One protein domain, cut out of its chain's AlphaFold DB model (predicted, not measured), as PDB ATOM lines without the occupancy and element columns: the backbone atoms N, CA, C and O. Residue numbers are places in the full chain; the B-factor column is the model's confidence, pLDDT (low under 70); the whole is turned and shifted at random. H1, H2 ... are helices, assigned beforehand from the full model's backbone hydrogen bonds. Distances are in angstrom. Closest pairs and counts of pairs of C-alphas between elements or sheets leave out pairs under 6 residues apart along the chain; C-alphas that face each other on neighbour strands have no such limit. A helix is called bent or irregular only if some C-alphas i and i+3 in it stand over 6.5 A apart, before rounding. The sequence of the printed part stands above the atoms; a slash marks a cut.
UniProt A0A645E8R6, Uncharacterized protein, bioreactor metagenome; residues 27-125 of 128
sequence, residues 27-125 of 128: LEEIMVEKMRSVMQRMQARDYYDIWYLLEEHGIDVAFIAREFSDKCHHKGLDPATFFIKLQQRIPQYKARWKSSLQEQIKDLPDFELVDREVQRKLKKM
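This is residues 27 to 125 of the 128 residues of an uncharacterized protein of bioreactor metagenome (UniProt A0A645E8R6). Five helices make two crossed layers: the helical hairpin H1 and H2, with H3 beyond H1, forms one layer, and H4 and H5 run across it on one side, in opposite ways. H4 kinks, and its last part turns round the beginning of H2. The printed part has 99 residues with five named helices, H1 to H5 in chain order, and no named strand; the class is all helix. It is compact, with a radius of gyration of the C-alphas of 12.8 A and spans of 35 by 24 by 21 A.

H1, residues 27 to 40, touches H2, residues 44 to 55, closest at the C-alphas of Lys 34 and Asp 46, 5.8 A apart; this hairpin has a tilt of 36 degrees, only just steep. With residues 32 to 36 alone, H1 touches H3, residues 65 to 74, at a steep tilt of 51 degrees, the same way; the C-alphas of Val 32 and Phe 68 are closest, at 5.1 A. H4, residues 79 to 101, touches H2 with residues 92 to 101 alone, closest at the C-alphas of Ala 44 and Tyr 93, 4.7 A. H5, residues 111 to 125, touches H2, closest at the C-alphas of Trp 51 and Val 118, 5.6 A. H1 and H5 are apart. Every O i to N i+4 pair is within hydrogen-bond range in H2 and H3, against 8 of 10 in H1, 13 of 19 in H4 and 9 of 11 in H5.

H1 begins at C-alpha 27 (-9.614, -21.090, 24.514) and is 20.1 A long. H2 measures 16.8 A and H3 14.3 A. H4, 27.4 A, has a kink of 61 degrees near residue 95 and is irregular, with C-alphas 95 and 98 7.8 A apart. H5, 21.6 A, ends at C-alpha 125 (-6.196, -36.357, 31.972).

The C-alphas farthest apart, those of Gly 76 and Asp 107, are 37.0 A apart. The printed part has no cut and no long link. Its mean pLDDT is 95.0, and no printed residue is under 70.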
ATOM      1  N   LEU A  27      -8.603 -20.103  24.123       95.62
ATOM      2  CA  LEU A  27      -9.614 -21.090  24.514       95.62
ATOM      3  C   LEU A  27      -9.072 -22.028  25.606       95.62
ATOM      4  O   LEU A  27      -9.809 -22.418  26.509       95.62
ATOM      5  N   GLU A  28      -7.771 -22.314  25.578       95.44
ATOM      6  CA  GLU A  28      -7.049 -23.096  26.576       95.44
ATOM      7  C   GLU A  28      -7.037 -22.406  27.949       95.44
ATOM      8  O   GLU A  28      -7.354 -23.047  28.953       95.44
ATOM      9  N   GLU A  29      -6.755 -21.095  28.023       96.06
ATOM     10  CA  GLU A  29      -6.828 -20.352  29.294       96.06
ATOM     11  C   GLU A  29      -8.269 -20.311  29.814       96.06
ATOM     12  O   GLU A  29      -8.488 -20.486  31.014       96.06
ATOM     13  N   ILE A  30      -9.262 -20.136  28.930       96.50
ATOM     14  CA  ILE A  30     -10.677 -20.195  29.322       96.50
ATOM     15  C   ILE A  30     -10.989 -21.572  29.916       96.50
ATOM     16  O   ILE A  30     -11.547 -21.640  31.012       96.50
ATOM     17  N   MET A  31     -10.591 -22.662  29.259       96.75
ATOM     18  CA  MET A  31     -10.811 -24.025  29.744       96.75
ATOM     19  C   MET A  31     -10.164 -24.258  31.118       96.75
ATOM     20  O   MET A  31     -10.834 -24.720  32.046       96.75
ATOM     21  N   VAL A  32      -8.900 -23.858  31.288       96.38
ATOM     22  CA  VAL A  32      -8.183 -23.926  32.573       96.38
ATOM     23  C   VAL A  32      -8.932 -23.153  33.664       96.38
ATOM     24  O   VAL A  32      -9.122 -23.656  34.776       96.38
ATOM     25  N   GLU A  33      -9.423 -21.951  33.361       95.69
ATOM     26  CA  GLU A  33     -10.184 -21.136  34.308       95.69
ATOM     27  C   GLU A  33     -11.546 -21.748  34.669       95.69
ATOM     28  O   GLU A  33     -11.975 -21.623  35.824       95.69
ATOM     29  N   LYS A  34     -12.221 -22.412  33.724       96.06
ATOM     30  CA  LYS A  34     -13.488 -23.120  33.974       96.06
ATOM     31  C   LYS A  34     -13.268 -24.367  34.826       96.06
ATOM     32  O   LYS A  34     -13.960 -24.560  35.823       96.06
ATOM     33  N   MET A  35     -12.249 -25.173  34.535       95.50
ATOM     34  CA  MET A  35     -11.900 -26.319  35.382       95.50
ATOM     35  C   MET A  35     -11.540 -25.878  36.807       95.50
ATOM     36  O   MET A  35     -12.015 -26.443  37.793       95.50
ATOM     37  N   ARG A  36     -10.764 -24.802  36.942       95.38
ATOM     38  CA  ARG A  36     -10.424 -24.230  38.249       95.38
ATOM     39  C   ARG A  36     -11.666 -23.681  38.969       95.38
ATOM     40  O   ARG A  36     -11.771 -23.826  40.189       95.38
ATOM     41  N   SER A  37     -12.660 -23.121  38.268       95.38
ATOM     42  CA  SER A  37     -13.919 -22.684  38.905       95.38
ATOM     43  C   SER A  37     -14.769 -23.854  39.412       95.38
ATOM     44  O   SER A  37     -15.380 -23.732  40.483       95.38
ATOM     45  N   VAL A  38     -14.701 -25.022  38.758       94.81
ATOM     46  CA  VAL A  38     -15.266 -26.292  39.257       94.81
ATOM     47  C   VAL A  38     -14.633 -26.747  40.582       94.81
ATOM     48  O   VAL A  38     -15.170 -27.609  41.269       94.81
ATOM     49  N   MET A  39     -13.545 -26.135  41.044       94.25
ATOM     50  CA  MET A  39     -13.011 -26.407  42.383       94.25
ATOM     51  C   MET A  39     -13.513 -25.429  43.451       94.25
ATOM     52  O   MET A  39     -13.492 -25.760  44.639       94.25
ATOM     53  N   GLN A  40     -14.024 -24.260  43.042       92.25
ATOM     54  CA  GLN A  40     -14.324 -23.129  43.935       92.25
ATOM     55  C   GLN A  40     -15.814 -22.773  44.036       92.25
ATOM     56  O   GLN A  40     -16.289 -22.503  45.130       92.25
ATOM     57  N   ARG A  41     -16.579 -22.820  42.935       91.62
ATOM     58  CA  ARG A  41     -17.995 -22.388  42.916       91.62
ATOM     59  C   ARG A  41     -18.909 -23.324  42.139       91.62
ATOM     60  O   ARG A  41     -18.535 -23.768  41.065       91.62
ATOM     61  N   MET A  42     -20.113 -23.588  42.635       89.56
ATOM     62  CA  MET A  42     -21.065 -24.485  41.971       89.56
ATOM     63  C   MET A  42     -22.004 -23.693  41.050       89.56
ATOM     64  O   MET A  42     -22.945 -23.056  41.518       89.56
ATOM     65  N   GLN A  43     -21.714 -23.701  39.746       92.12
ATOM     66  CA  GLN A  43     -22.523 -23.050  38.712       92.12
ATOM     67  C   GLN A  43     -22.649 -23.971  37.493       92.12
ATOM     68  O   GLN A  43     -21.638 -24.304  36.880       92.12
ATOM     69  N   ALA A  44     -23.877 -24.356  37.125       94.06
ATOM     70  CA  ALA A  44     -24.135 -25.293  36.023       94.06
ATOM     71  C   ALA A  44     -23.572 -24.802  34.675       94.06
ATOM     72  O   ALA A  44     -23.073 -25.606  33.894       94.06
ATOM     73  N   ARG A  45     -23.553 -23.478  34.448       94.94
ATOM     74  CA  ARG A  45     -22.971 -22.876  33.236       94.94
ATOM     75  C   ARG A  45     -21.500 -23.218  33.026       94.94
ATOM     76  O   ARG A  45     -21.092 -23.414  31.895       94.94
ATOM     77  N   ASP A  46     -20.716 -23.335  34.101       95.06
ATOM     78  CA  ASP A  46     -19.296 -23.671  33.961       95.06
ATOM     79  C   ASP A  46     -19.128 -25.089  33.412       95.06
ATOM     80  O   ASP A  46     -18.172 -25.363  32.697       95.06
ATOM     81  N   TYR A  47     -20.057 -25.987  33.751       96.81
ATOM     82  CA  TYR A  47     -20.041 -27.359  33.264       96.81
ATOM     83  C   TYR A  47     -20.455 -27.443  31.792       96.81
ATOM     84  O   TYR A  47     -19.833 -28.180  31.032       96.81
ATOM     85  N   TYR A  48     -21.424 -26.621  31.375       97.38
ATOM     86  CA  TYR A  48     -21.738 -26.424  29.957       97.38
ATOM     87  C   TYR A  48     -20.538 -25.874  29.181       97.38
ATOM     88  O   TYR A  48     -20.166 -26.445  28.162       97.38
ATOM     89  N   ASP A  49     -19.885 -24.828  29.691       96.75
ATOM     90  CA  ASP A  49     -18.724 -24.226  29.031       96.75
ATOM     91  C   ASP A  49     -17.578 -25.244  28.869       96.75
ATOM     92  O   ASP A  49     -16.936 -25.292  27.825       96.75
ATOM     93  N   ILE A  50     -17.338 -26.095  29.878       97.12
ATOM     94  CA  ILE A  50     -16.359 -27.193  29.801       97.12
ATOM     95  C   ILE A  50     -16.721 -28.180  28.689       97.12
ATOM     96  O   ILE A  50     -15.855 -28.544  27.899       97.12
ATOM     97  N   TRP A  51     -17.979 -28.615  28.623       97.75
ATOM     98  CA  TRP A  51     -18.442 -29.516  27.567       97.75
ATOM     99  C   TRP A  51     -18.276 -28.898  26.181       97.75
ATOM    100  O   TRP A  51     -17.671 -29.515  25.308       97.75
ATOM    101  N   TYR A  52     -18.721 -27.654  26.015       97.44
ATOM    102  CA  TYR A  52     -18.646 -26.929  24.754       97.44
ATOM    103  C   TYR A  52     -17.195 -26.792  24.269       97.44
ATOM    104  O   TYR A  52     -16.881 -27.057  23.112       97.44
ATOM    105  N   LEU A  53     -16.265 -26.465  25.169       97.69
ATOM    106  CA  LEU A  53     -14.845 -26.366  24.828       97.69
ATOM    107  C   LEU A  53     -14.217 -27.728  24.466       97.69
ATOM    108  O   LEU A  53     -13.350 -27.794  23.594       97.69
ATOM    109  N   LEU A  54     -14.646 -28.815  25.112       96.50
ATOM    110  CA  LEU A  54     -14.126 -30.170  24.876       96.50
ATOM    111  C   LEU A  54     -14.695 -30.850  23.623       96.50
ATOM    112  O   LEU A  54     -14.000 -31.666  23.005       96.50
ATOM    113  N   GLU A  55     -15.966 -30.612  23.305       95.38
ATOM    114  CA  GLU A  55     -16.663 -31.280  22.200       95.38
ATOM    115  C   GLU A  55     -16.757 -30.383  20.960       95.38
ATOM    116  O   GLU A  55     -16.298 -30.809  19.904       95.38
ATOM    117  N   GLU A  56     -17.212 -29.132  21.076       93.94
ATOM    118  CA  GLU A  56     -17.384 -28.240  19.913       93.94
ATOM    119  C   GLU A  56     -16.063 -27.609  19.456       93.94
ATOM    120  O   GLU A  56     -15.775 -27.532  18.263       93.94
ATOM    121  N   HIS A  57     -15.215 -27.190  20.401       94.88
ATOM    122  CA  HIS A  57     -13.890 -26.633  20.084       94.88
ATOM    123  C   HIS A  57     -12.758 -27.665  20.099       94.88
ATOM    124  O   HIS A  57     -11.626 -27.335  19.744       94.88
ATOM    125  N   GLY A  58     -13.043 -28.908  20.497       94.81
ATOM    126  CA  GLY A  58     -12.093 -30.015  20.413       94.81
ATOM    127  C   GLY A  58     -10.833 -29.859  21.269       94.81
ATOM    128  O   GLY A  58      -9.814 -30.470  20.941       94.81
ATOM    129  N   ILE A  59     -10.870 -29.073  22.352       95.19
ATOM    130  CA  ILE A  59      -9.715 -28.931  23.248       95.19
ATOM    131  C   ILE A  59      -9.366 -30.300  23.838       95.19
ATOM    132  O   ILE A  59     -10.191 -30.938  24.496       95.19
ATOM    133  N   ASP A  60      -8.124 -30.751  23.646       93.44
ATOM    134  CA  ASP A  60      -7.648 -31.956  24.318       93.44
ATOM    135  C   ASP A  60      -7.139 -31.604  25.716       93.44
ATOM    136  O   ASP A  60      -6.109 -30.949  25.903       93.44
ATOM    137  N   VAL A  61      -7.870 -32.091  26.714       92.44
ATOM    138  CA  VAL A  61      -7.569 -31.872  28.125       92.44
ATOM    139  C   VAL A  61      -6.161 -32.350  28.521       92.44
ATOM    140  O   VAL A  61      -5.581 -31.843  29.480       92.44
ATOM    141  N   ALA A  62      -5.583 -33.307  27.786       91.31
ATOM    142  CA  ALA A  62      -4.232 -33.794  28.048       91.31
ATOM    143  C   ALA A  62      -3.159 -32.713  27.822       91.31
ATOM    144  O   ALA A  62      -2.144 -32.722  28.519       91.31
ATOM    145  N   PHE A  63      -3.387 -31.771  26.897       91.06
ATOM    146  CA  PHE A  63      -2.431 -30.700  26.590       91.06
ATOM    147  C   PHE A  63      -2.477 -29.527  27.566       91.06
ATOM    148  O   PHE A  63      -1.500 -28.797  27.641       91.06
ATOM    149  N   ILE A  64      -3.565 -29.370  28.325       93.31
ATOM    150  CA  ILE A  64      -3.750 -28.260  29.279       93.31
ATOM    151  C   ILE A  64      -3.601 -28.695  30.745       93.31
ATOM    152  O   ILE A  64      -3.819 -27.910  31.670       93.31
ATOM    153  N   ALA A  65      -3.298 -29.974  30.990       92.62
ATOM    154  CA  ALA A  65      -3.277 -30.555  32.331       92.62
ATOM    155  C   ALA A  65      -2.210 -29.912  33.234       92.62
ATOM    156  O   ALA A  65      -2.428 -29.744  34.437       92.62
ATOM    157  N   ARG A  66      -1.063 -29.535  32.654       93.31
ATOM    158  CA  ARG A  66       0.018 -28.864  33.382       93.31
ATOM    159  C   ARG A  66      -0.414 -27.461  33.798       93.31
ATOM    160  O   ARG A  66      -0.300 -27.103  34.962       93.31
ATOM    161  N   GLU A  67      -0.976 -26.714  32.866       95.31
ATOM    162  CA  GLU A  67      -1.430 -25.343  33.045       95.31
ATOM    163  C   GLU A  67      -2.585 -25.276  34.043       95.31
ATOM    164  O   GLU A  67      -2.620 -24.393  34.900       95.31
ATOM    165  N   PHE A  68      -3.484 -26.261  34.012       95.56
ATOM    166  CA  PHE A  68      -4.501 -26.446  35.041       95.56
ATOM    167  C   PHE A  68      -3.896 -26.680  36.433       95.56
ATOM    168  O   PHE A  68      -4.346 -26.065  37.404       95.56
ATOM    169  N   SER A  69      -2.872 -27.532  36.541       94.88
ATOM    170  CA  SER A  69      -2.169 -27.798  37.802       94.88
ATOM    171  C   SER A  69      -1.513 -26.528  38.358       94.88
ATOM    172  O   SER A  69      -1.783 -26.132  39.493       94.88
ATOM    173  N   ASP A  70      -0.750 -25.819  37.524       94.75
ATOM    174  CA  ASP A  70      -0.087 -24.561  37.888       94.75
ATOM    175  C   ASP A  70      -1.112 -23.499  38.315       94.75
ATOM    176  O   ASP A  70      -0.931 -22.792  39.314       94.75
ATOM    177  N   LYS A  71      -2.252 -23.434  37.614       95.31
ATOM    178  CA  LYS A  71      -3.359 -22.544  37.967       95.31
ATOM    179  C   LYS A  71      -3.958 -22.870  39.330       95.31
ATOM    180  O   LYS A  71      -4.264 -21.948  40.091       95.31
ATOM    181  N   CYS A  72      -4.149 -24.151  39.633       95.06
ATOM    182  CA  CYS A  72      -4.657 -24.599  40.926       95.06
ATOM    183  C   CYS A  72      -3.706 -24.204  42.052       95.06
ATOM    184  O   CYS A  72      -4.139 -23.542  42.998       95.06
ATOM    185  N   HIS A  73      -2.413 -24.501  41.909       94.94
ATOM    186  CA  HIS A  73      -1.402 -24.154  42.907       94.94
ATOM    187  C   HIS A  73      -1.340 -22.647  43.167       94.94
ATOM    188  O   HIS A  73      -1.372 -22.217  44.318       94.94
ATOM    189  N   HIS A  74      -1.372 -21.826  42.114       94.12
ATOM    190  CA  HIS A  74      -1.409 -20.367  42.251       94.12
ATOM    191  C   HIS A  74      -2.658 -19.854  42.995       94.12
ATOM    192  O   HIS A  74      -2.655 -18.761  43.558       94.12
ATOM    193  N   LYS A  75      -3.746 -20.631  43.006       92.94
ATOM    194  CA  LYS A  75      -4.990 -20.318  43.724       92.94
ATOM    195  C   LYS A  75      -5.107 -21.025  45.078       92.94
ATOM    196  O   LYS A  75      -6.174 -20.944  45.686       92.94
ATOM    197  N   GLY A  76      -4.050 -21.691  45.549       94.88
ATOM    198  CA  GLY A  76      -4.060 -22.446  46.806       94.88
ATOM    199  C   GLY A  76      -4.988 -23.663  46.770       94.88
ATOM    200  O   GLY A  76      -5.560 -24.039  47.789       94.88
ATOM    201  N   LEU A  77      -5.201 -24.238  45.585       96.06
ATOM    202  CA  LEU A  77      -6.042 -25.409  45.365       96.06
ATOM    203  C   LEU A  77      -5.170 -26.627  45.060       96.06
ATOM    204  O   LEU A  77      -4.182 -26.513  44.340       96.06
ATOM    205  N   ASP A  78      -5.591 -27.794  45.544       95.69
ATOM    206  CA  ASP A  78      -4.957 -29.071  45.214       95.69
ATOM    207  C   ASP A  78      -5.589 -29.680  43.945       95.69
ATOM    208  O   ASP A  78      -6.734 -30.161  44.018       95.69
ATOM    209  N   PRO A  79      -4.884 -29.692  42.793       93.94
ATOM    210  CA  PRO A  79      -5.409 -30.233  41.540       93.94
ATOM    211  C   PRO A  79      -5.762 -31.725  41.622       93.94
ATOM    212  O   PRO A  79      -6.650 -32.169  40.889       93.94
ATOM    213  N   ALA A  80      -5.172 -32.499  42.543       93.94
ATOM    214  CA  ALA A  80      -5.510 -33.911  42.732       93.94
ATOM    215  C   ALA A  80      -6.965 -34.105  43.200       93.94
ATOM    216  O   ALA A  80      -7.610 -35.107  42.881       93.94
ATOM    217  N   THR A  81      -7.534 -33.111  43.892       95.19
ATOM    218  CA  THR A  81      -8.927 -33.151  44.369       95.19
ATOM    219  C   THR A  81      -9.959 -32.785  43.304       95.19
ATOM    220  O   THR A  81     -11.161 -32.892  43.562       95.19
ATOM    221  N   PHE A  82      -9.531 -32.368  42.104       95.31
ATOM    222  CA  PHE A  82     -10.428 -31.891  41.049       95.31
ATOM    223  C   PHE A  82     -11.535 -32.896  40.725       95.31
ATOM    224  O   PHE A  82     -12.715 -32.548  40.774       95.31
ATOM    225  N   PHE A  83     -11.179 -34.155  40.457       94.56
ATOM    226  CA  PHE A  83     -12.160 -35.183  40.102       94.56
ATOM    227  C   PHE A  83     -13.136 -35.480  41.242       94.56
ATOM    228  O   PHE A  83     -14.315 -35.699  40.984       94.56
ATOM    229  N   ILE A  84     -12.670 -35.442  42.492       94.69
ATOM    230  CA  ILE A  84     -13.524 -35.635  43.669       94.69
ATOM    231  C   ILE A  84     -14.544 -34.495  43.753       94.69
ATOM    232  O   ILE A  84     -15.747 -34.741  43.836       94.69
ATOM    233  N   LYS A  85     -14.079 -33.243  43.657       94.88
ATOM    234  CA  LYS A  85     -14.945 -32.055  43.676       94.88
ATOM    235  C   LYS A  85     -15.919 -32.033  42.503       94.88
ATOM    236  O   LYS A  85     -17.069 -31.652  42.691       94.88
ATOM    237  N   LEU A  86     -15.481 -32.442  41.313       95.62
ATOM    238  CA  LEU A  86     -16.342 -32.538  40.140       95.62
ATOM    239  C   LEU A  86     -17.474 -33.543  40.381       95.62
ATOM    240  O   LEU A  86     -18.635 -33.185  40.221       95.62
ATOM    241  N   GLN A  87     -17.154 -34.757  40.837       95.12
ATOM    242  CA  GLN A  87     -18.157 -35.788  41.124       95.12
ATOM    243  C   GLN A  87     -19.162 -35.340  42.189       95.12
ATOM    244  O   GLN A  87     -20.365 -35.527  42.028       95.12
ATOM    245  N   GLN A  88     -18.694 -34.651  43.231       95.12
ATOM    246  CA  GLN A  88     -19.564 -34.068  44.257       95.12
ATOM    247  C   GLN A  88     -20.536 -33.010  43.721       95.12
ATOM    248  O   GLN A  88     -21.522 -32.738  44.402       95.12
ATOM    249  N   ARG A  89     -20.246 -32.404  42.558       94.69
ATOM    250  CA  ARG A  89     -21.006 -31.301  41.942       94.69
ATOM    251  C   ARG A  89     -21.988 -31.735  40.858       94.69
ATOM    252  O   ARG A  89     -22.908 -30.980  40.542       94.69
ATOM    253  N   ILE A  90     -21.803 -32.927  40.287       96.50
ATOM    254  CA  ILE A  90     -22.652 -33.471  39.215       96.50
ATOM    255  C   ILE A  90     -24.140 -33.462  39.605       96.50
ATOM    256  O   ILE A  90     -24.934 -32.930  38.825       96.50
ATOM    257  N   PRO A  91     -24.558 -33.940  40.799       96.44
ATOM    258  CA  PRO A  91     -25.974 -33.927  41.172       96.44
ATOM    259  C   PRO A  91     -26.577 -32.516  41.199       96.44
ATOM    260  O   PRO A  91     -27.722 -32.313  40.798       96.44
ATOM    261  N   GLN A  92     -25.808 -31.522  41.646       94.94
ATOM    262  CA  GLN A  92     -26.261 -30.135  41.745       94.94
ATOM    263  C   GLN A  92     -26.283 -29.459  40.373       94.94
ATOM    264  O   GLN A  92     -27.182 -28.660  40.113       94.94
ATOM    265  N   TYR A  93     -25.341 -29.794  39.486       96.81
ATOM    266  CA  TYR A  93     -25.395 -29.364  38.090       96.81
ATOM    267  C   TYR A  93     -26.633 -29.918  37.400       96.81
ATOM    268  O   TYR A  93     -27.383 -29.132  36.829       96.81
ATOM    269  N   LYS A  94     -26.913 -31.219  37.546       97.44
ATOM    270  CA  LYS A  94     -28.117 -31.856  36.999       97.44
ATOM    271  C   LYS A  94     -29.392 -31.168  37.477       97.44
ATOM    272  O   LYS A  94     -30.225 -30.774  36.666       97.44
ATOM    273  N   ALA A  95     -29.515 -30.958  38.788       96.56
ATOM    274  CA  ALA A  95     -30.693 -30.330  39.388       96.56
ATOM    275  C   ALA A  95     -30.947 -28.898  38.882       96.56
ATOM    276  O   ALA A  95     -32.090 -28.445  38.851       96.56
ATOM    277  N   ARG A  96     -29.890 -28.173  38.494       95.88
ATOM    278  CA  ARG A  96     -29.961 -26.774  38.042       95.88
ATOM    279  C   ARG A  96     -29.835 -26.605  36.533       95.88
ATOM    280  O   ARG A  96     -29.933 -25.475  36.063       95.88
ATOM    281  N   TRP A  97     -29.611 -27.685  35.787       97.38
ATOM    282  CA  TRP A  97     -29.208 -27.639  34.384       97.38
ATOM    283  C   TRP A  97     -30.200 -26.852  33.538       97.38
ATOM    284  O   TRP A  97     -29.890 -25.779  33.024       97.38
ATOM    285  N   LYS A  98     -31.437 -27.347  33.486       96.50
ATOM    286  CA  LYS A  98     -32.498 -26.758  32.677       96.50
ATOM    287  C   LYS A  98     -32.888 -25.369  33.180       96.50
ATOM    288  O   LYS A  98     -32.895 -24.426  32.400       96.50
ATOM    289  N   SER A  99     -33.139 -25.218  34.481       95.31
ATOM    290  CA  SER A  99     -33.587 -23.942  35.055       95.31
ATOM    291  C   SER A  99     -32.559 -22.816  34.935       95.31
ATOM    292  O   SER A  99     -32.951 -21.661  34.835       95.31
ATOM    293  N   SER A 100     -31.258 -23.128  34.921       94.44
ATOM    294  CA  SER A 100     -30.206 -22.103  34.838       94.44
ATOM    295  C   SER A 100     -29.784 -21.765  33.410       94.44
ATOM    296  O   SER A 100     -29.146 -20.731  33.219       94.44
ATOM    297  N   LEU A 101     -30.064 -22.632  32.427       96.31
ATOM    298  CA  LEU A 101     -29.486 -22.522  31.082       96.31
ATOM    299  C   LEU A 101     -30.508 -22.446  29.947       96.31
ATOM    300  O   LEU A 101     -30.163 -21.901  28.905       96.31
ATOM    301  N   GLN A 102     -31.743 -22.933  30.118       95.94
ATOM    302  CA  GLN A 102     -32.702 -23.052  29.004       95.94
ATOM    303  C   GLN A 102     -33.045 -21.714  28.325       95.94
ATOM    304  O   GLN A 102     -33.387 -21.699  27.150       95.94
ATOM    305  N   GLU A 103     -32.965 -20.601  29.058       95.25
ATOM    306  CA  GLU A 103     -33.250 -19.259  28.526       95.25
ATOM    307  C   GLU A 103     -32.020 -18.604  27.878       95.25
ATOM    308  O   GLU A 103     -32.158 -17.654  27.116       95.25
ATOM    309  N   GLN A 104     -30.813 -19.095  28.182       94.12
ATOM    310  CA  GLN A 104     -29.544 -18.529  27.705       94.12
ATOM    311  C   GLN A 104     -28.948 -19.328  26.543       94.12
ATOM    312  O   GLN A 104     -28.251 -18.765  25.703       94.12
ATOM    313  N   ILE A 105     -29.192 -20.639  26.510       95.00
ATOM    314  CA  ILE A 105     -28.619 -21.563  25.538       95.00
ATOM    315  C   ILE A 105     -29.732 -22.067  24.633       95.00
ATOM    316  O   ILE A 105     -30.612 -22.819  25.058       95.00
ATOM    317  N   LYS A 106     -29.665 -21.666  23.365       92.81
ATOM    318  CA  LYS A 106     -30.528 -22.216  22.326       92.81
ATOM    319  C   LYS A 106     -30.215 -23.706  22.152       92.81
ATOM    320  O   LYS A 106     -29.048 -24.075  22.095       92.81
ATOM    321  N   ASP A 107     -31.257 -24.532  22.072       93.88
ATOM    322  CA  ASP A 107     -31.147 -25.984  21.873       93.88
ATOM    323  C   ASP A 107     -30.250 -26.672  22.927       93.88
ATOM    324  O   ASP A 107     -29.382 -27.482  22.607       93.88
ATOM    325  N   LEU A 108     -30.455 -26.327  24.208       96.88
ATOM    326  CA  LEU A 108     -29.699 -26.877  25.341       96.88
ATOM    327  C   LEU A 108     -29.688 -28.425  25.321       96.88
ATOM    328  O   LEU A 108     -30.757 -29.032  25.455       96.88
ATOM    329  N   PRO A 109     -28.510 -29.075  25.231       97.00
ATOM    330  CA  PRO A 109     -28.410 -30.529  25.260       97.00
ATOM    331  C   PRO A 109     -28.836 -31.117  26.607       97.00
ATOM    332  O   PRO A 109     -28.734 -30.481  27.665       97.00
ATOM    333  N   ASP A 110     -29.276 -32.375  26.565       97.44
ATOM    334  CA  ASP A 110     -29.603 -33.132  27.770       97.44
ATOM    335  C   ASP A 110     -28.372 -33.302  28.671       97.44
ATOM    336  O   ASP A 110     -27.256 -33.549  28.202       97.44
ATOM    337  N   PHE A 111     -28.587 -33.183  29.982       98.06
ATOM    338  CA  PHE A 111     -27.509 -33.252  30.963       98.06
ATOM    339  C   PHE A 111     -26.746 -34.581  30.902       98.06
ATOM    340  O   PHE A 111     -25.526 -34.582  31.038       98.06
ATOM    341  N   GLU A 112     -27.433 -35.706  30.688       98.06
ATOM    342  CA  GLU A 112     -26.800 -37.028  30.687       98.06
ATOM    343  C   GLU A 112     -25.857 -37.202  29.493       98.06
ATOM    344  O   GLU A 112     -24.802 -37.832  29.607       98.06
ATOM    345  N   LEU A 113     -26.211 -36.615  28.344       97.62
ATOM    346  CA  LEU A 113     -25.342 -36.593  27.169       97.62
ATOM    347  C   LEU A 113     -24.068 -35.802  27.465       97.62
ATOM    348  O   LEU A 113     -22.965 -36.314  27.258       97.62
ATOM    349  N   VAL A 114     -24.240 -34.593  28.004       97.88
ATOM    350  CA  VAL A 114     -23.143 -33.689  28.351       97.88
ATOM    351  C   VAL A 114     -22.210 -34.323  29.377       97.88
ATOM    352  O   VAL A 114     -20.997 -34.359  29.170       97.88
ATOM    353  N   ASP A 115     -22.762 -34.874  30.459       98.00
ATOM    354  CA  ASP A 115     -21.971 -35.514  31.505       98.00
ATOM    355  C   ASP A 115     -21.159 -36.684  30.942       98.00
ATOM    356  O   ASP A 115     -19.939 -36.732  31.111       98.00
ATOM    357  N   ARG A 116     -21.792 -37.581  30.179       97.69
ATOM    358  CA  ARG A 116     -21.113 -38.724  29.556       97.69
ATOM    359  C   ARG A 116     -19.924 -38.295  28.692       97.69
ATOM    360  O   ARG A 116     -18.861 -38.923  28.752       97.69
ATOM    361  N   GLU A 117     -20.091 -37.257  27.880       97.44
ATOM    362  CA  GLU A 117     -19.055 -36.758  26.972       97.44
ATOM    363  C   GLU A 117     -17.905 -36.080  27.718       97.44
ATOM    364  O   GLU A 117     -16.738 -36.431  27.494       97.44
ATOM    365  N   VAL A 118     -18.220 -35.221  28.692       96.88
ATOM    366  CA  VAL A 118     -17.217 -34.597  29.565       96.88
ATOM    367  C   VAL A 118     -16.424 -35.662  30.317       96.88
ATOM    368  O   VAL A 118     -15.193 -35.664  30.258       96.88
ATOM    369  N   GLN A 119     -17.089 -36.621  30.971       95.81
ATOM    370  CA  GLN A 119     -16.407 -37.696  31.701       95.81
ATOM    371  C   GLN A 119     -15.493 -38.513  30.779       95.81
ATOM    372  O   GLN A 119     -14.380 -38.874  31.168       95.81
ATOM    373  N   ARG A 120     -15.925 -38.796  29.543       95.25
ATOM    374  CA  ARG A 120     -15.113 -39.506  28.544       95.25
ATOM    375  C   ARG A 120     -13.848 -38.725  28.190       95.25
ATOM    376  O   ARG A 120     -12.772 -39.319  28.187       95.25
ATOM    377  N   LYS A 121     -13.953 -37.424  27.908       94.56
ATOM    378  CA  LYS A 121     -12.804 -36.583  27.533       94.56
ATOM    379  C   LYS A 121     -11.856 -36.360  28.714       94.56
ATOM    380  O   LYS A 121     -10.649 -36.532  28.560       94.56
ATOM    381  N   LEU A 122     -12.384 -36.107  29.913       93.50
ATOM    382  CA  LEU A 122     -11.579 -35.895  31.121       93.50
ATOM    383  C   LEU A 122     -10.793 -37.140  31.573       93.50
ATOM    384  O   LEU A 122      -9.795 -37.004  32.281       93.50
ATOM    385  N   LYS A 123     -11.165 -38.358  31.149       90.12
ATOM    386  CA  LYS A 123     -10.363 -39.571  31.424       90.12
ATOM    387  C   LYS A 123      -8.949 -39.498  30.845       90.12
ATOM    388  O   LYS A 123      -8.040 -40.045  31.464       90.12
ATOM    389  N   LYS A 124      -8.748 -38.800  29.721       88.12
ATOM    390  CA  LYS A 124      -7.417 -38.604  29.116       88.12
ATOM    391  C   LYS A 124      -6.446 -37.890  30.057       88.12
ATOM    392  O   LYS A 124      -5.247 -38.114  29.998       88.12
ATOM    393  N   MET A 125      -6.974 -37.086  30.975       82.88
ATOM    394  CA  MET A 125      -6.196 -36.357  31.972       82.88
ATOM    395  C   MET A 125      -5.666 -37.247  33.107       82.88
ATOM    396  O   MET A 125      -4.702 -36.877  33.768       82.88
TER     397      MET A 125